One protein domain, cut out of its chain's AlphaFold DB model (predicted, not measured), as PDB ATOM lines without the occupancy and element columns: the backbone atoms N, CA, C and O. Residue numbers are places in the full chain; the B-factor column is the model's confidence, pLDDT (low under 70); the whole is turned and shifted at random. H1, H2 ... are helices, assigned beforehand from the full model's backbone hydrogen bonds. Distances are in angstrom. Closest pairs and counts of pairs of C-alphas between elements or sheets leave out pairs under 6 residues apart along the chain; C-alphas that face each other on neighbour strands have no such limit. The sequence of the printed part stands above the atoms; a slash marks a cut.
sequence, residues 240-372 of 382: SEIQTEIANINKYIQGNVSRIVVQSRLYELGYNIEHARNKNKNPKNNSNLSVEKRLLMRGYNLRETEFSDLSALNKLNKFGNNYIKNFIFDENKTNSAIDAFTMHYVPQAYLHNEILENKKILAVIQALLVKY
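Overview. This is residues 240 to 372 of the 382 residues of an uncharacterized protein of Fluviispira multicolorata (UniProt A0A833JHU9). A compact cluster of mostly crossed helices is built round H2, which sits in the middle, with H7 beside it, H4 on another side and H5 passing close across it. H1 crosses H7 and meets the first part of H4, the short H6 makes a corner with the last part of H5, and the long loop of residues 270 to 290 reaches away from the helices to make one end of the longest axis. The printed part has 133 residues, with seven named helices in the order H1 to H7 and no named strand, an all-helix class. It is compact, with a radius of gyration of the C-alphas of 14.9 A, and its outline is elongated, spanning 50 by 31 by 29 A.

Along the chain. H1, residues 240 to 252, begins with C-alpha 240 at (104.173, 114.507, 92.420) and is 18.5 A long. H2 takes residues 259 to 269 and is 15.4 A long; H3, residues 291 to 296, is 8.5 A long. H4, residues 310 to 322, is 18.5 A long and begins with C-alpha 310 at (122.414, 116.154, 94.192). H5, the longest helix by residues, takes residues 331 to 345 and is 20.2 A long, and H6, residues 347 to 351, is 6.2 A long. H7, residues 358 to 371, is 19.8 A long and ends with C-alpha 371 at (110.348, 125.150, 93.787).

Arrangement. H2 touches H7 at a shallow tilt of 25 degrees, the same way, the closest C-alphas being those of Val 262 and Leu 362, 5.5 A apart. H2 touches H4 at a steep tilt of 43 degrees, opposite ways, closest at the C-alphas of Ile 260 and Gly 320, 5.6 A. H2 and H5 are close but not clearly touching, with the C-alphas of Gln 263 and Thr 334 6.6 A apart. H1 touches H7 at a steep tilt of 67 degrees, opposite ways, closest at the C-alphas of Glu 245 and Ala 363, 5.0 A. With residues 248 to 252 alone H1 touches H4, closest at the C-alphas of Tyr 252 and Ser 311, 5.8 A. H5 touches H6 with residues 339 to 343 alone, closest at the C-alphas of Thr 342 and Tyr 350, 5.8 A. H3 touches no helix but is near H2. Among the pairs that are apart are H1 and H5, and H4 and H7. Each O i to N i+4 pair is within hydrogen-bond range in H1, H2, H3, H5, H6 and H7; in H4, 8 of 9 are.

Size, cuts and confidence. The two C-alphas farthest apart, those of Ser 240 and Lys 284, are 50.7 A apart. The printed part has no cut. The links H2 to H3, 21 residues, and H3 to H4, 13 residues, are long. The mean pLDDT of the printed part is 89.3, and residues 277 to 288 are under 70.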
ATOM      1  N   SER A 240     103.425 114.682  93.673       98.00
ATOM      2  CA  SER A 240     104.173 114.507  92.420       98.00
ATOM      3  C   SER A 240     105.572 115.136  92.464       98.00
ATOM      4  O   SER A 240     106.529 114.547  91.961       98.00
ATOM      5  N   GLU A 241     105.707 116.323  93.064       97.75
ATOM      6  CA  GLU A 241     107.007 116.978  93.273       97.75
ATOM      7  C   GLU A 241     107.874 116.156  94.243       97.75
ATOM      8  O   GLU A 241     109.050 115.923  93.970       97.75
ATOM      9  N   ILE A 242     107.285 115.616  95.318       98.00
ATOM     10  CA  ILE A 242     107.984 114.729  96.263       98.00
ATOM     11  C   ILE A 242     108.463 113.448  95.563       98.00
ATOM     12  O   ILE A 242     109.621 113.069  95.718       98.00
ATOM     13  N   GLN A 243     107.613 112.789  94.768       98.25
ATOM     14  CA  GLN A 243     107.980 111.566  94.042       98.25
ATOM     15  C   GLN A 243     109.078 111.815  93.001       98.25
ATOM     16  O   GLN A 243     109.978 110.988  92.838       98.25
ATOM     17  N   THR A 244     109.053 112.982  92.351       98.19
ATOM     18  CA  THR A 244     110.131 113.418  91.453       98.19
ATOM     19  C   THR A 244     111.457 113.503  92.210       98.19
ATOM     20  O   THR A 244     112.461 112.941  91.767       98.19
ATOM     21  N   GLU A 245     111.464 114.113  93.397       97.69
ATOM     22  CA  GLU A 245     112.684 114.201  94.199       97.69
ATOM     23  C   GLU A 245     113.112 112.867  94.810       97.69
ATOM     24  O   GLU A 245     114.308 112.610  94.913       97.69
ATOM     25  N   ILE A 246     112.187 111.960  95.136       97.88
ATOM     26  CA  ILE A 246     112.534 110.582  95.520       97.88
ATOM     27  C   ILE A 246     113.286 109.884  94.378       97.88
ATOM     28  O   ILE A 246     114.317 109.247  94.623       97.88
ATOM     29  N   ALA A 247     112.812 110.015  93.136       97.56
ATOM     30  CA  ALA A 247     113.481 109.448  91.967       97.56
ATOM     31  C   ALA A 247     114.876 110.064  91.756       97.56
ATOM     32  O   ALA A 247     115.850 109.330  91.567       97.56
ATOM     33  N   ASN A 248     114.997 111.390  91.874       96.81
ATOM     34  CA  ASN A 248     116.282 112.089  91.790       96.81
ATOM     35  C   ASN A 248     117.248 111.632  92.896       96.81
ATOM     36  O   ASN A 248     118.405 111.306  92.622       96.81
ATOM     37  N   ILE A 249     116.780 111.536  94.141       97.31
ATOM     38  CA  ILE A 249     117.578 111.071  95.280       97.31
ATOM     39  C   ILE A 249     118.076 109.645  95.045       97.31
ATOM     40  O   ILE A 249     119.267 109.401  95.211       97.31
ATOM     41  N   ASN A 250     117.218 108.722  94.602       96.44
ATOM     42  CA  ASN A 250     117.626 107.344  94.307       96.44
ATOM     43  C   ASN A 250     118.668 107.265  93.177       96.44
ATOM     44  O   ASN A 250     119.510 106.369  93.180       96.44
ATOM     45  N   LYS A 251     118.626 108.197  92.216       95.94
ATOM     46  CA  LYS A 251     119.578 108.255  91.099       95.94
ATOM     47  C   LYS A 251     120.950 108.792  91.515       95.94
ATOM     48  O   LYS A 251     121.965 108.286  91.043       95.94
ATOM     49  N   TYR A 252     120.993 109.826  92.355       95.69
ATOM     50  CA  TYR A 252     122.224 110.583  92.617       95.69
ATOM     51  C   TYR A 252     122.844 110.335  93.999       95.69
ATOM     52  O   TYR A 252     124.057 110.494  94.154       95.69
ATOM     53  N   ILE A 253     122.053 109.930  94.995       95.75
ATOM     54  CA  ILE A 253     122.525 109.658  96.356       95.75
ATOM     55  C   ILE A 253     122.667 108.151  96.552       95.75
ATOM     56  O   ILE A 253     121.711 107.391  96.442       95.75
ATOM     57  N   GLN A 254     123.887 107.714  96.857       92.12
ATOM     58  CA  GLN A 254     124.217 106.302  97.019       92.12
ATOM     59  C   GLN A 254     123.965 105.838  98.458       92.12
ATOM     60  O   GLN A 254     124.371 106.503  99.415       92.12
ATOM     61  N   GLY A 255     123.368 104.653  98.597       92.38
ATOM     62  CA  GLY A 255     123.094 104.027  99.891       92.38
ATOM     63  C   GLY A 255     122.021 104.759 100.699       92.38
ATOM     64  O   GLY A 255     121.133 105.412 100.152       92.38
ATOM     65  N   ASN A 256     122.097 104.640 102.023       94.44
ATOM     66  CA  ASN A 256     121.155 105.303 102.920       94.44
ATOM     67  C   ASN A 256     121.390 106.819 102.939       94.44
ATOM     68  O   ASN A 256     122.535 107.283 102.925       94.44
ATOM     69  N   VAL A 257     120.301 107.589 103.011       96.94
ATOM     70  CA  VAL A 257     120.372 109.038 103.237       96.94
ATOM     71  C   VAL A 257     120.789 109.279 104.686       96.94
ATOM     72  O   VAL A 257     120.040 109.020 105.631       96.94
ATOM     73  N   SER A 258     122.007 109.774 104.850       95.69
ATOM     74  CA  SER A 258     122.601 110.117 106.134       95.69
ATOM     75  C   SER A 258     121.921 111.329 106.773       95.69
ATOM     76  O   SER A 258     121.367 112.209 106.108       95.69
ATOM     77  N   ARG A 259     122.023 111.408 108.100       94.75
ATOM     78  CA  ARG A 259     121.416 112.475 108.903       94.75
ATOM     79  C   ARG A 259     121.918 113.875 108.530       94.75
ATOM     80  O   ARG A 259     121.125 114.807 108.447       94.75
ATOM     81  N   ILE A 260     123.214 114.012 108.244       95.00
ATOM     82  CA  ILE A 260     123.843 115.303 107.918       95.00
ATOM     83  C   ILE A 260     123.304 115.926 106.624       95.00
ATOM     84  O   ILE A 260     123.284 117.150 106.494       95.00
ATOM     85  N   VAL A 261     122.841 115.106 105.678       95.44
ATOM     86  CA  VAL A 261     122.219 115.589 104.441       95.44
ATOM     87  C   VAL A 261     120.876 116.251 104.745       95.44
ATOM     88  O   VAL A 261     120.638 117.377 104.310       95.44
ATOM     89  N   VAL A 262     120.042 115.602 105.564       96.62
ATOM     90  CA  VAL A 262     118.768 116.170 106.037       96.62
ATOM     91  C   VAL A 262     119.013 117.447 106.838       96.62
ATOM     92  O   VAL A 262     118.382 118.464 106.575       96.62
ATOM     93  N   GLN A 263     119.976 117.429 107.764       96.25
ATOM     94  CA  GLN A 263     120.345 118.606 108.558       96.25
ATOM     95  C   GLN A 263     120.787 119.779 107.679       96.25
ATOM     96  O   GLN A 263     120.314 120.899 107.855       96.25
ATOM     97  N   SER A 264     121.646 119.530 106.690       94.44
ATOM     98  CA  SER A 264     122.119 120.586 105.789       94.44
ATOM     99  C   SER A 264     120.967 121.212 105.010       94.44
ATOM    100  O   SER A 264     120.897 122.431 104.905       94.44
ATOM    101  N   ARG A 265     120.013 120.394 104.556       94.38
ATOM    102  CA  ARG A 265     118.828 120.859 103.831       94.38
ATOM    103  C   ARG A 265     117.812 121.580 104.723       94.38
ATOM    104  O   ARG A 265     117.262 122.590 104.298       94.38
ATOM    105  N   LEU A 266     117.610 121.146 105.970       95.75
ATOM    106  CA  LEU A 266     116.819 121.892 106.965       95.75
ATOM    107  C   LEU A 266     117.436 123.267 107.254       95.75
ATOM    108  O   LEU A 266     116.727 124.273 107.305       95.75
ATOM    109  N   TYR A 267     118.760 123.314 107.406       94.06
ATOM    110  CA  TYR A 267     119.494 124.562 107.590       94.06
ATOM    111  C   TYR A 267     119.367 125.481 106.368       94.06
ATOM    112  O   TYR A 267     119.157 126.681 106.521       94.06
ATOM    113  N   GLU A 268     119.428 124.923 105.154       92.19
ATOM    114  CA  GLU A 268     119.228 125.686 103.918       92.19
ATOM    115  C   GLU A 268     117.810 126.235 103.757       92.19
ATOM    116  O   GLU A 268     117.645 127.346 103.246       92.19
ATOM    117  N   LEU A 269     116.807 125.476 104.208       93.69
ATOM    118  CA  LEU A 269     115.403 125.881 104.198       93.69
ATOM    119  C   LEU A 269     115.145 127.056 105.148       93.69
ATOM    120  O   LEU A 269     114.429 127.990 104.787       93.69
ATOM    121  N   GLY A 270     115.772 127.045 106.329       93.56
ATOM    122  CA  GLY A 270     115.721 128.176 107.256       93.56
ATOM    123  C   GLY A 270     115.870 127.847 108.739       93.56
ATOM    124  O   GLY A 270     115.966 128.784 109.537       93.56
ATOM    125  N   TYR A 271     115.912 126.567 109.121       95.62
ATOM    126  CA  TYR A 271     115.956 126.149 110.521       95.62
ATOM    127  C   TYR A 271     117.337 126.374 111.154       95.62
ATOM    128  O   TYR A 271     118.358 125.861 110.690       95.62
ATOM    129  N   ASN A 272     117.378 127.079 112.287       92.50
ATOM    130  CA  ASN A 272     118.610 127.275 113.058       92.50
ATOM    131  C   ASN A 272     118.929 126.061 113.943       92.50
ATOM    132  O   ASN A 272     118.711 126.066 115.157       92.50
ATOM    133  N   ILE A 273     119.503 125.035 113.322       94.56
ATOM    134  CA  ILE A 273     119.956 123.807 113.987       94.56
ATOM    135  C   ILE A 273     121.471 123.799 114.251       94.56
ATOM    136  O   ILE A 273     122.068 122.745 114.467       94.56
ATOM    137  N   GLU A 274     122.128 124.964 114.207       90.94
ATOM    138  CA  GLU A 274     123.571 125.045 114.436       90.94
ATOM    139  C   GLU A 274     123.937 124.580 115.850       90.94
ATOM    140  O   GLU A 274     123.343 125.013 116.849       90.94
ATOM    141  N   HIS A 275     124.981 123.753 115.938       86.69
ATOM    142  CA  HIS A 275     125.534 123.323 117.216       86.69
ATOM    143  C   HIS A 275     126.085 124.520 118.008       86.69
ATOM    144  O   HIS A 275     126.831 125.339 117.470       86.69
ATOM    145  N   ALA A 276     125.793 124.605 119.312       76.19
ATOM    146  CA  ALA A 276     126.157 125.756 120.155       76.19
ATOM    147  C   ALA A 276     127.665 126.094 120.138       76.19
ATOM    148  O   ALA A 276     128.050 127.261 120.150       76.19
ATOM    149  N   ARG A 277     128.530 125.075 120.018       68.75
ATOM    150  CA  ARG A 277     129.991 125.241 119.835       68.75
ATOM    151  C   ARG A 277     130.374 126.116 118.633       68.75
ATOM    152  O   ARG A 277     131.433 126.726 118.667       68.75
ATOM    153  N   ASN A 278     129.522 126.224 117.615       61.91
ATOM    154  CA  ASN A 278     129.754 127.091 116.457       61.91
ATOM    155  C   ASN A 278     129.390 128.565 116.730       61.91
ATOM    156  O   ASN A 278     129.858 129.440 116.004       61.91
ATOM    157  N   LYS A 279     128.614 128.861 117.786       58.91
ATOM    158  CA  LYS A 279     128.194 130.227 118.151       58.91
ATOM    159  C   LYS A 279     129.189 130.961 119.058       58.91
ATOM    160  O   LYS A 279     129.228 132.190 119.033       58.91
ATOM    161  N   ASN A 280     130.036 130.244 119.805       52.31
ATOM    162  CA  ASN A 280     131.051 130.848 120.677       52.31
ATOM    163  C   ASN A 280     132.225 131.418 119.864       52.31
ATOM    164  O   ASN A 280     133.298 130.822 119.779       52.31
ATOM    165  N   LYS A 281     132.037 132.600 119.275       52.16
ATOM    166  CA  LYS A 281     133.121 133.415 118.717       52.16
ATOM    167  C   LYS A 281     133.934 134.009 119.865       52.16
ATOM    168  O   LYS A 281     133.752 135.166 120.218       52.16
ATOM    169  N   ASN A 282     134.815 133.224 120.481       45.59
ATOM    170  CA  ASN A 282     135.871 133.822 121.288       45.59
ATOM    171  C   ASN A 282     136.897 134.406 120.297       45.59
ATOM    172  O   ASN A 282     137.525 133.621 119.587       45.59
ATOM    173  N   PRO A 283     137.066 135.737 120.195       50.84
ATOM    174  CA  PRO A 283     137.923 136.350 119.174       50.84
ATOM    175  C   PRO A 283     139.395 135.918 119.276       50.84
ATOM    176  O   PRO A 283     140.143 136.080 118.319       50.84
ATOM    177  N   LYS A 284     139.808 135.331 120.408       49.06
ATOM    178  CA  LYS A 284     141.159 134.795 120.633       49.06
ATOM    179  C   LYS A 284     141.334 133.318 120.256       49.06
ATOM    180  O   LYS A 284     142.460 132.835 120.276       49.06
ATOM    181  N   ASN A 285     140.261 132.586 119.936       46.12
ATOM    182  CA  ASN A 285     140.317 131.146 119.674       46.12
ATOM    183  C   ASN A 285     139.887 130.841 118.228       46.12
ATOM    184  O   ASN A 285     138.702 130.791 117.901       46.12
ATOM    185  N   ASN A 286     140.875 130.639 117.353       44.25
ATOM    186  CA  ASN A 286     140.725 130.529 115.894       44.25
ATOM    187  C   ASN A 286     140.136 129.179 115.408       44.25
ATOM    188  O   ASN A 286     140.148 128.879 114.215       44.25
ATOM    189  N   SER A 287     139.647 128.331 116.320       52.16
ATOM    190  CA  SER A 287     139.219 126.950 116.040       52.16
ATOM    191  C   SER A 287     137.722 126.786 115.731       52.16
ATOM    192  O   SER A 287     137.302 125.720 115.270       52.16
ATOM    193  N   ASN A 288     136.898 127.827 115.919       58.53
ATOM    194  CA  ASN A 288     135.454 127.753 115.671       58.53
ATOM    195  C   ASN A 288     135.096 128.135 114.228       58.53
ATOM    196  O   ASN A 288     134.838 129.288 113.895       58.53
ATOM    197  N   LEU A 289     135.077 127.120 113.362       70.94
ATOM    198  CA  LEU A 289     134.635 127.226 111.972       70.94
ATOM    199  C   LEU A 289     133.102 127.340 111.896       70.94
ATOM    200  O   LEU A 289     132.394 126.584 112.567       70.94
ATOM    201  N   SER A 290     132.599 128.236 111.042       84.62
ATOM    202  CA  SER A 290     131.165 128.339 110.725       84.62
ATOM    203  C   SER A 290     130.633 127.045 110.100       84.62
ATOM    204  O   SER A 290     131.402 126.284 109.503       84.62
ATOM    205  N   VAL A 291     129.317 126.811 110.183       88.50
ATOM    206  CA  VAL A 291     128.648 125.678 109.508       88.50
ATOM    207  C   VAL A 291     129.046 125.609 108.037       88.50
ATOM    208  O   VAL A 291     129.496 124.569 107.565       88.50
ATOM    209  N   GLU A 292     128.995 126.748 107.350       87.94
ATOM    210  CA  GLU A 292     129.401 126.880 105.952       87.94
ATOM    211  C   GLU A 292     130.829 126.384 105.697       87.94
ATOM    212  O   GLU A 292     131.043 125.555 104.817       87.94
ATOM    213  N   LYS A 293     131.807 126.818 106.502       88.56
ATOM    214  CA  LYS A 293     133.201 126.388 106.333       88.56
ATOM    215  C   LYS A 293     133.376 124.899 106.644       88.56
ATOM    216  O   LYS A 293     134.144 124.219 105.968       88.56
ATOM    217  N   ARG A 294     132.649 124.364 107.633       90.38
ATOM    218  CA  ARG A 294     132.682 122.929 107.967       90.38
ATOM    219  C   ARG A 294     132.096 122.065 106.850       90.38
ATOM    220  O   ARG A 294     132.659 121.004 106.579       90.38
ATOM    221  N   LEU A 295     131.009 122.492 106.213       91.25
ATOM    222  CA  LEU A 295     130.419 121.792 105.069       91.25
ATOM    223  C   LEU A 295     131.298 121.909 103.820       91.25
ATOM    224  O   LEU A 295     131.527 120.905 103.147       91.25
ATOM    225  N   LEU A 296     131.899 123.080 103.582       91.44
ATOM    226  CA  LEU A 296     132.824 123.289 102.467       91.44
ATOM    227  C   LEU A 296     134.030 122.342 102.546       91.44
ATOM    228  O   LEU A 296     134.377 121.702 101.558       91.44
ATOM    229  N   MET A 297     134.609 122.158 103.740       89.88
ATOM    230  CA  MET A 297     135.680 121.173 103.977       89.88
ATOM    231  C   MET A 297     135.270 119.718 103.688       89.88
ATOM    232  O   MET A 297     136.129 118.848 103.596       89.88
ATOM    233  N   ARG A 298     133.968 119.439 103.579       90.19
ATOM    234  CA  ARG A 298     133.392 118.127 103.236       90.19
ATOM    235  C   ARG A 298     132.890 118.079 101.790       90.19
ATOM    236  O   ARG A 298     132.177 117.153 101.419       90.19
ATOM    237  N   GLY A 299     133.270 119.067 100.977       88.25
ATOM    238  CA  GLY A 299     132.934 119.136  99.559       88.25
ATOM    239  C   GLY A 299     131.519 119.632  99.265       88.25
ATOM    240  O   GLY A 299     131.028 119.367  98.171       88.25
ATOM    241  N   TYR A 300     130.872 120.323 100.212       91.06
ATOM    242  CA  TYR A 300     129.522 120.865 100.044       91.06
ATOM    243  C   TYR A 300     129.485 122.377 100.296       91.06
ATOM    244  O   TYR A 300     129.631 122.833 101.432       91.06
ATOM    245  N   ASN A 301     129.298 123.166  99.236       90.44
ATOM    246  CA  ASN A 301     129.248 124.625  99.324       90.44
ATOM    247  C   ASN A 301     127.795 125.118  99.395       90.44
ATOM    248  O   ASN A 301     127.115 125.156  98.373       90.44
ATOM    249  N   LEU A 302     127.338 125.563 100.570       86.88
ATOM    250  CA  LEU A 302     125.971 126.074 100.768       86.88
ATOM    251  C   LEU A 302     125.600 127.255  99.851       86.88
ATOM    252  O   LEU A 302     124.430 127.453  99.521       86.88
ATOM    253  N   ARG A 303     126.571 128.093  99.471       81.94
ATOM    254  CA  ARG A 303     126.295 129.318  98.703       81.94
ATOM    255  C   ARG A 303     126.288 129.106  97.200       81.94
ATOM    256  O   ARG A 303     125.594 129.843  96.511       81.94
ATOM    257  N   GLU A 304     127.055 128.134  96.720       85.00
ATOM    258  CA  GLU A 304     127.276 127.924  95.285       85.00
ATOM    259  C   GLU A 304     126.569 126.676  94.760       85.00
ATOM    260  O   GLU A 304     126.096 126.681  93.631       85.00
ATOM    261  N   THR A 305     126.400 125.629  95.574       86.44
ATOM    262  CA  THR A 305     125.796 124.367  95.110       86.44
ATOM    263  C   THR A 305     124.330 124.580  94.764       86.44
ATOM    264  O   THR A 305     123.542 124.890  95.654       86.44
ATOM    265  N   GLU A 306     123.963 124.458  93.491       87.88
ATOM    266  CA  GLU A 306     122.565 124.552  93.064       87.88
ATOM    267  C   GLU A 306     121.704 123.507  93.771       87.88
ATOM    268  O   GLU A 306     122.148 122.385  94.025       87.88
ATOM    269  N   PHE A 307     120.451 123.849  94.086       89.50
ATOM    270  CA  PHE A 307     119.582 122.908  94.790       89.50
ATOM    271  C   PHE A 307     119.380 121.619  93.990       89.50
ATOM    272  O   PHE A 307     119.380 120.546  94.588       89.50
ATOM    273  N   SER A 308     119.317 121.701  92.661       86.06
ATOM    274  CA  SER A 308     119.221 120.546  91.763       86.06
ATOM    275  C   SER A 308     120.496 119.688  91.674       86.06
ATOM    276  O   SER A 308     120.433 118.578  91.148       86.06
ATOM    277  N   ASP A 309     121.651 120.150  92.173       87.06
ATOM    278  CA  ASP A 309     122.894 119.366  92.174       87.06
ATOM    279  C   ASP A 309     122.960 118.408  93.376       87.06
ATOM    280  O   ASP A 309     123.562 118.671  94.422       87.06
ATOM    281  N   LEU A 310     122.357 117.232  93.203       91.56
ATOM    282  CA  LEU A 310     122.414 116.154  94.192       91.56
ATOM    283  C   LEU A 310     123.765 115.412  94.222       91.56
ATOM    284  O   LEU A 310     124.024 114.663  95.167       91.56
ATOM    285  N   SER A 311     124.655 115.615  93.242       87.19
ATOM    286  CA  SER A 311     125.971 114.958  93.210       87.19
ATOM    287  C   SER A 311     126.886 115.500  94.309       87.19
ATOM    288  O   SER A 311     127.524 114.734  95.043       87.19
ATOM    289  N   ALA A 312     126.893 116.823  94.496       85.38
ATOM    290  CA  ALA A 312     127.573 117.464  95.619       85.38
ATOM    291  C   ALA A 312     127.013 116.985  96.972       85.38
ATOM    292  O   ALA A 312     127.775 116.700  97.902       85.38
ATOM    293  N   LEU A 313     125.693 116.801  97.062       91.25
ATOM    294  CA  LEU A 313     125.036 116.292  98.265       91.25
ATOM    295  C   LEU A 313     125.416 114.832  98.569       91.25
ATOM    296  O   LEU A 313     125.578 114.461  99.731       91.25
ATOM    297  N   ASN A 314     125.654 114.008  97.544       93.50
ATOM    298  CA  ASN A 314     126.116 112.629  97.718       93.50
ATOM    299  C   ASN A 314     127.524 112.541  98.342       93.50
ATOM    300  O   ASN A 314     127.800 111.620  99.112       93.50
ATOM    301  N   LYS A 315     128.418 113.509  98.083       91.50
ATOM    302  CA  LYS A 315     129.727 113.576  98.771       91.50
ATOM    303  C   LYS A 315     129.542 113.757 100.276       91.50
ATOM    304  O   LYS A 315     130.138 113.026 101.071       91.50
ATOM    305  N   LEU A 316     128.653 114.672 100.658       92.75
ATOM    306  CA  LEU A 316     128.280 114.884 102.053       92.75
ATOM    307  C   LEU A 316     127.584 113.650 102.648       92.75
ATOM    308  O   LEU A 316     127.832 113.305 103.804       92.75
ATOM    309  N   ASN A 317     126.784 112.939 101.846       95.19
ATOM    310  CA  ASN A 317     126.121 111.706 102.261       95.19
ATOM    311  C   ASN A 317     127.113 110.612 102.676       95.19
ATOM    312  O   ASN A 317     126.970 110.004 103.737       95.19
ATOM    313  N   LYS A 318     128.156 110.397 101.863       93.44
ATOM    314  CA  LYS A 318     129.232 109.438 102.160       93.44
ATOM    315  C   LYS A 318     129.938 109.777 103.471       93.44
ATOM    316  O   LYS A 318     130.172 108.890 104.286       93.44
ATOM    317  N   PHE A 319     130.219 111.062 103.705       90.94
ATOM    318  CA  PHE A 319     130.774 111.515 104.981       90.94
ATOM    319  C   PHE A 319     129.840 111.177 106.155       90.94
ATOM    320  O   PHE A 319     130.294 110.606 107.143       90.94
ATOM    321  N   GLY A 320     128.546 111.487 106.046       92.12
ATOM    322  CA  GLY A 320     127.575 111.243 107.117       92.12
ATOM    323  C   GLY A 320     127.380 109.770 107.465       92.12
ATOM    324  O   GLY A 320     127.225 109.440 108.638       92.12
ATOM    325  N   ASN A 321     127.427 108.882 106.470       92.44
ATOM    326  CA  ASN A 321     127.332 107.438 106.695       92.44
ATOM    327  C   ASN A 321     128.580 106.867 107.391       92.44
ATOM    328  O   ASN A 321     128.456 105.946 108.193       92.44
ATOM    329  N   ASN A 322     129.761 107.444 107.148       89.12
ATOM    330  CA  ASN A 322     131.000 107.043 107.825       89.12
ATOM    331  C   ASN A 322     131.156 107.680 109.221       89.12
ATOM    332  O   ASN A 322     131.847 107.132 110.075       89.12
ATOM    333  N   TYR A 323     130.525 108.835 109.464       84.12
ATOM    334  CA  TYR A 323     130.653 109.616 110.698       84.12
ATOM    335  C   TYR A 323     129.284 110.077 111.212       84.12
ATOM    336  O   TYR A 323     128.895 111.236 111.057       84.12
ATOM    337  N   ILE A 324     128.572 109.157 111.867       76.75
ATOM    338  CA  ILE A 324     127.178 109.343 112.308       76.75
ATOM    339  C   ILE A 324     127.018 110.569 113.223       76.75
ATOM    340  O   ILE A 324     126.069 111.335 113.076       76.75
ATOM    341  N   LYS A 325     127.954 110.789 114.155       76.81
ATOM    342  CA  LYS A 325     127.955 111.976 115.021       76.81
ATOM    343  C   LYS A 325     128.768 113.088 114.371       76.81
ATOM    344  O   LYS A 325     129.990 112.982 114.258       76.81
ATOM    345  N   ASN A 326     128.101 114.177 113.996       80.62
ATOM    346  CA  ASN A 326     128.753 115.386 113.508       80.62
ATOM    347  C   ASN A 326     128.599 116.528 114.527       80.62
ATOM    348  O   ASN A 326     127.577 116.650 115.184       80.62
ATOM    349  N   PHE A 327     129.621 117.376 114.664       84.19
ATOM    350  CA  PHE A 327     129.572 118.575 115.520       84.19
ATOM    351  C   PHE A 327     129.188 119.840 114.729       84.19
ATOM    352  O   PHE A 327     129.522 120.957 115.128       84.19
ATOM    353  N   ILE A 328     128.570 119.670 113.555       89.88
ATOM    354  CA  ILE A 328     128.127 120.784 112.708       89.88
ATOM    355  C   ILE A 328     126.737 121.224 113.166       89.88
ATOM    356  O   ILE A 328     126.524 122.408 113.440       89.88
ATOM    357  N   PHE A 329     125.837 120.259 113.328       93.62
ATOM    358  CA  PHE A 329     124.454 120.479 113.721       93.62
ATOM    359  C   PHE A 329     124.146 119.858 115.084       93.62
ATOM    360  O   PHE A 329     124.829 118.944 115.544       93.62
ATOM    361  N   ASP A 330     123.150 120.417 115.762       93.56
ATOM    362  CA  ASP A 330     122.657 119.945 117.052       93.56
ATOM    363  C   ASP A 330     121.537 118.918 116.841       93.56
ATOM    364  O   ASP A 330     120.551 119.217 116.167       93.56
ATOM    365  N   GLU A 331     121.667 117.711 117.396       92.88
ATOM    366  CA  GLU A 331     120.668 116.650 117.195       92.88
ATOM    367  C   GLU A 331     119.320 116.958 117.850       92.88
ATOM    368  O   GLU A 331     118.285 116.645 117.262       92.88
ATOM    369  N   ASN A 332     119.300 117.614 119.014       93.25
ATOM    370  CA  ASN A 332     118.044 117.942 119.689       93.25
ATOM    371  C   ASN A 332     117.279 118.988 118.880       93.25
ATOM    372  O   ASN A 332     116.118 118.771 118.539       93.25
ATOM    373  N   LYS A 333     117.970 120.047 118.445       95.19
ATOM    374  CA  LYS A 333     117.361 121.037 117.548       95.19
ATOM    375  C   LYS A 333     116.959 120.433 116.213       95.19
ATOM    376  O   LYS A 333     115.965 120.855 115.639       95.19
ATOM    377  N   THR A 334     117.724 119.464 115.705       96.25
ATOM    378  CA  THR A 334     117.365 118.752 114.472       96.25
ATOM    379  C   THR A 334     116.050 118.000 114.650       96.25
ATOM    380  O   THR A 334     115.198 118.086 113.774       96.25
ATOM    381  N   ASN A 335     115.856 117.298 115.770       95.69
ATOM    382  CA  ASN A 335     114.597 116.609 116.058       95.69
ATOM    383  C   ASN A 335     113.433 117.601 116.144       95.69
ATOM    384  O   ASN A 335     112.456 117.442 115.423       95.69
ATOM    385  N   SER A 336     113.588 118.689 116.898       96.06
ATOM    386  CA  SER A 336     112.553 119.727 116.987       96.06
ATOM    387  C   SER A 336     112.270 120.423 115.656       96.06
ATOM    388  O   SER A 336     111.129 120.789 115.381       96.06
ATOM    389  N   ALA A 337     113.282 120.593 114.802       97.88
ATOM    390  CA  ALA A 337     113.094 121.101 113.447       97.88
ATOM    391  C   ALA A 337     112.315 120.116 112.574       97.88
ATOM    392  O   ALA A 337     111.485 120.550 111.788       97.88
ATOM    393  N   ILE A 338     112.544 118.807 112.717       97.75
ATOM    394  CA  ILE A 338     111.766 117.779 112.014       97.75
ATOM    395  C   ILE A 338     110.320 117.762 112.514       97.75
ATOM    396  O   ILE A 338     109.413 117.666 111.691       97.75
ATOM    397  N   ASP A 339     110.079 117.924 113.813       96.56
ATOM    398  CA  ASP A 339     108.720 118.019 114.360       96.56
ATOM    399  C   ASP A 339     107.992 119.256 113.813       96.56
ATOM    400  O   ASP A 339     106.887 119.147 113.285       96.56
ATOM    401  N   ALA A 340     108.629 120.431 113.848       98.19
ATOM    402  CA  ALA A 340     108.077 121.651 113.257       98.19
ATOM    403  C   ALA A 340     107.815 121.493 111.749       98.19
ATOM    404  O   ALA A 340     106.713 121.764 111.271       98.19
ATOM    405  N   PHE A 341     108.800 120.966 111.019       98.31
ATOM    406  CA  PHE A 341     108.721 120.707 109.586       98.31
ATOM    407  C   PHE A 341     107.593 119.739 109.230       98.31
ATOM    408  O   PHE A 341     106.882 119.954 108.253       98.31
ATOM    409  N   THR A 342     107.404 118.673 110.005       97.88
ATOM    410  CA  THR A 342     106.350 117.686 109.749       97.88
ATOM    411  C   THR A 342     104.974 118.225 110.110       97.88
ATOM    412  O   THR A 342     104.058 118.041 109.316       97.88
ATOM    413  N   MET A 343     104.819 118.972 111.212       98.12
ATOM    414  CA  MET A 343     103.574 119.702 111.499       98.12
ATOM    415  C   MET A 343     103.208 120.683 110.380       98.12
ATOM    416  O   MET A 343     102.025 120.880 110.105       98.12
ATOM    417  N   HIS A 344     104.207 121.290 109.735       98.38
ATOM    418  CA  HIS A 344     104.001 122.215 108.631       98.38
ATOM    419  C   HIS A 344     103.709 121.469 107.324       98.38
ATOM    420  O   HIS A 344     102.588 121.518 106.837       98.38
ATOM    421  N   TYR A 345     104.681 120.749 106.761       98.25
ATOM    422  CA  TYR A 345     104.660 120.257 105.378       98.25
ATOM    423  C   TYR A 345     104.154 118.818 105.211       98.25
ATOM    424  O   TYR A 345     103.811 118.415 104.100       98.25
ATOM    425  N   VAL A 346     104.102 118.024 106.287       97.50
ATOM    426  CA  VAL A 346     103.644 116.621 106.246       97.50
ATOM    427  C   VAL A 346     102.721 116.297 107.439       97.50
ATOM    428  O   VAL A 346     102.935 115.305 108.141       97.50
ATOM    429  N   PRO A 347     101.675 117.108 107.703       97.44
ATOM    430  CA  PRO A 347     100.945 117.077 108.975       97.44
ATOM    431  C   PRO A 347     100.277 115.732 109.267       97.44
ATOM    432  O   PRO A 347     100.175 115.335 110.424       97.44
ATOM    433  N   GLN A 348      99.860 114.996 108.233       96.62
ATOM    434  CA  GLN A 348      99.264 113.666 108.400       96.62
ATOM    435  C   GLN A 348     100.258 112.665 109.001       96.62
ATOM    436  O   GLN A 348      99.897 111.932 109.914       96.62
ATOM    437  N   ALA A 349     101.523 112.694 108.568       96.31
ATOM    438  CA  ALA A 349     102.558 111.835 109.138       96.31
ATOM    439  C   ALA A 349     102.791 112.155 110.621       96.31
ATOM    440  O   ALA A 349     102.882 111.247 111.446       96.31
ATOM    441  N   TYR A 350     102.805 113.444 110.979       96.62
ATOM    442  CA  TYR A 350     102.916 113.870 112.375       96.62
ATOM    443  C   TYR A 350     101.730 113.374 113.219       96.62
ATOM    444  O   TYR A 350     101.921 112.782 114.282       96.62
ATOM    445  N   LEU A 351     100.497 113.555 112.731       95.81
ATOM    446  CA  LEU A 351      99.268 113.146 113.427       95.81
ATOM    447  C   LEU A 351      99.158 111.627 113.621       95.81
ATOM    448  O   LEU A 351      98.607 111.181 114.628       95.81
ATOM    449  N   HIS A 352      99.690 110.838 112.687       95.94
ATOM    450  CA  HIS A 352      99.727 109.377 112.780       95.94
ATOM    451  C   HIS A 352     100.940 108.835 113.549       95.94
ATOM    452  O   HIS A 352     101.050 107.621 113.714       95.94
ATOM    453  N   ASN A 353     101.821 109.702 114.062       93.50
ATOM    454  CA  ASN A 353     103.089 109.317 114.695       93.50
ATOM    455  C   ASN A 353     103.971 108.460 113.767       93.50
ATOM    456  O   ASN A 353     104.658 107.540 114.212       93.50
ATOM    457  N   GLU A 354     103.934 108.743 112.462       93.62
ATOM    458  CA  GLU A 354     104.780 108.073 111.478       93.62
ATOM    459  C   GLU A 354     106.242 108.491 111.668       93.62
ATOM    460  O   GLU A 354     106.582 109.676 111.632       93.62
ATOM    461  N   ILE A 355     107.136 107.510 111.792       90.44
ATOM    462  CA  ILE A 355     108.579 107.755 111.745       90.44
ATOM    463  C   ILE A 355     108.981 107.890 110.276       90.44
ATOM    464  O   ILE A 355     109.071 106.903 109.547       90.44
ATOM    465  N   LEU A 356     109.220 109.123 109.828       92.44
ATOM    466  CA  LEU A 356     109.646 109.379 108.456       92.44
ATOM    467  C   LEU A 356     111.120 109.017 108.256       92.44
ATOM    468  O   LEU A 356     112.006 109.517 108.950       92.44
ATOM    469  N   GLU A 357     111.398 108.208 107.237       95.81
ATOM    470  CA  GLU A 357     112.767 107.960 106.796       95.81
ATOM    471  C   GLU A 357     113.439 109.258 106.325       95.81
ATOM    472  O   GLU A 357     112.820 110.095 105.658       95.81
ATOM    473  N   ASN A 358     114.752 109.378 106.561       96.50
ATOM    474  CA  ASN A 358     115.556 110.516 106.100       96.50
ATOM    475  C   ASN A 358     115.365 110.811 104.605       96.50
ATOM    476  O   ASN A 358     115.400 111.970 104.203       96.50
ATOM    477  N   LYS A 359     115.144 109.778 103.781       97.50
ATOM    478  CA  LYS A 359     114.900 109.924 102.342       97.50
ATOM    479  C   LYS A 359     113.617 110.705 102.048       97.50
ATOM    480  O   LYS A 359     113.646 111.605 101.216       97.50
ATOM    481  N   LYS A 360     112.516 110.395 102.742       97.19
ATOM    482  CA  LYS A 360     111.231 111.085 102.564       97.19
ATOM    483  C   LYS A 360     111.318 112.526 103.063       97.19
ATOM    484  O   LYS A 360     110.899 113.427 102.348       97.19
ATOM    485  N   ILE A 361     111.942 112.760 104.220       98.00
ATOM    486  CA  ILE A 361     112.183 114.123 104.730       98.00
ATOM    487  C   ILE A 361     113.021 114.924 103.724       98.00
ATOM    488  O   ILE A 361     112.647 116.034 103.350       98.00
ATOM    489  N   LEU A 362     114.123 114.341 103.238       97.88
ATOM    490  CA  LEU A 362     114.985 114.970 102.243       97.88
ATOM    491  C   LEU A 362     114.216 115.318 100.967       97.88
ATOM    492  O   LEU A 362     114.373 116.430 100.481       97.88
ATOM    493  N   ALA A 363     113.387 114.411 100.446       98.12
ATOM    494  CA  ALA A 363     112.615 114.644  99.228       98.12
ATOM    495  C   ALA A 363     111.660 115.839  99.358       98.12
ATOM    496  O   ALA A 363     111.603 116.674  98.459       98.12
ATOM    497  N   VAL A 364     110.963 115.972 100.492       98.19
ATOM    498  CA  VAL A 364     110.058 117.108 100.736       98.19
ATOM    499  C   VAL A 364     110.844 118.423 100.805       98.19
ATOM    500  O   VAL A 364     110.472 119.393 100.147       98.19
ATOM    501  N   ILE A 365     111.961 118.460 101.546       97.00
ATOM    502  CA  ILE A 365     112.801 119.668 101.631       97.00
ATOM    503  C   ILE A 365     113.394 120.013 100.261       97.00
ATOM    504  O   ILE A 365     113.407 121.172  99.858       97.00
ATOM    505  N   GLN A 366     113.874 119.009  99.534       96.19
ATOM    506  CA  GLN A 366     114.462 119.171  98.212       96.19
ATOM    507  C   GLN A 366     113.445 119.752  97.223       96.19
ATOM    508  O   GLN A 366     113.766 120.707  96.521       96.19
ATOM    509  N   ALA A 367     112.208 119.251  97.234       97.00
ATOM    510  CA  ALA A 367     111.134 119.762  96.392       97.00
ATOM    511  C   ALA A 367     110.808 121.227  96.732       97.00
ATOM    512  O   ALA A 367     110.641 122.046  95.830       97.00
ATOM    513  N   LEU A 368     110.786 121.587  98.025       95.88
ATOM    514  CA  LEU A 368     110.577 122.972  98.464       95.88
ATOM    515  C   LEU A 368     111.694 123.890  97.957       95.88
ATOM    516  O   LEU A 368     111.412 124.958  97.424       95.88
ATOM    517  N   LEU A 369     112.954 123.478  98.096       92.88
ATOM    518  CA  LEU A 369     114.107 124.287  97.700       92.88
ATOM    519  C   LEU A 369     114.237 124.435  96.180       92.88
ATOM    520  O   LEU A 369     114.641 125.493  95.709       92.88
ATOM    521  N   VAL A 370     113.868 123.415  95.401       93.25
ATOM    522  CA  VAL A 370     113.823 123.510  93.930       93.25
ATOM    523  C   VAL A 370     112.697 124.441  93.485       93.25
ATOM    524  O   VAL A 370     112.899 125.277  92.607       93.25
ATOM    525  N   LYS A 371     111.523 124.335  94.115       93.88
ATOM    526  CA  LYS A 371     110.348 125.150  93.787       93.88
ATOM    527  C   LYS A 371     110.491 126.612  94.211       93.88
ATOM    528  O   LYS A 371     110.043 127.507  93.498       93.88
ATOM    529  N   TYR A 372     111.128 126.858  95.354       91.00
ATOM    530  CA  TYR A 372     111.334 128.181  95.943       91.00
ATOM    531  C   TYR A 372     112.836 128.413  96.200       91.00
ATOM    532  O   TYR A 372     113.288 128.362  97.348       91.00
TER     533      TYR A 372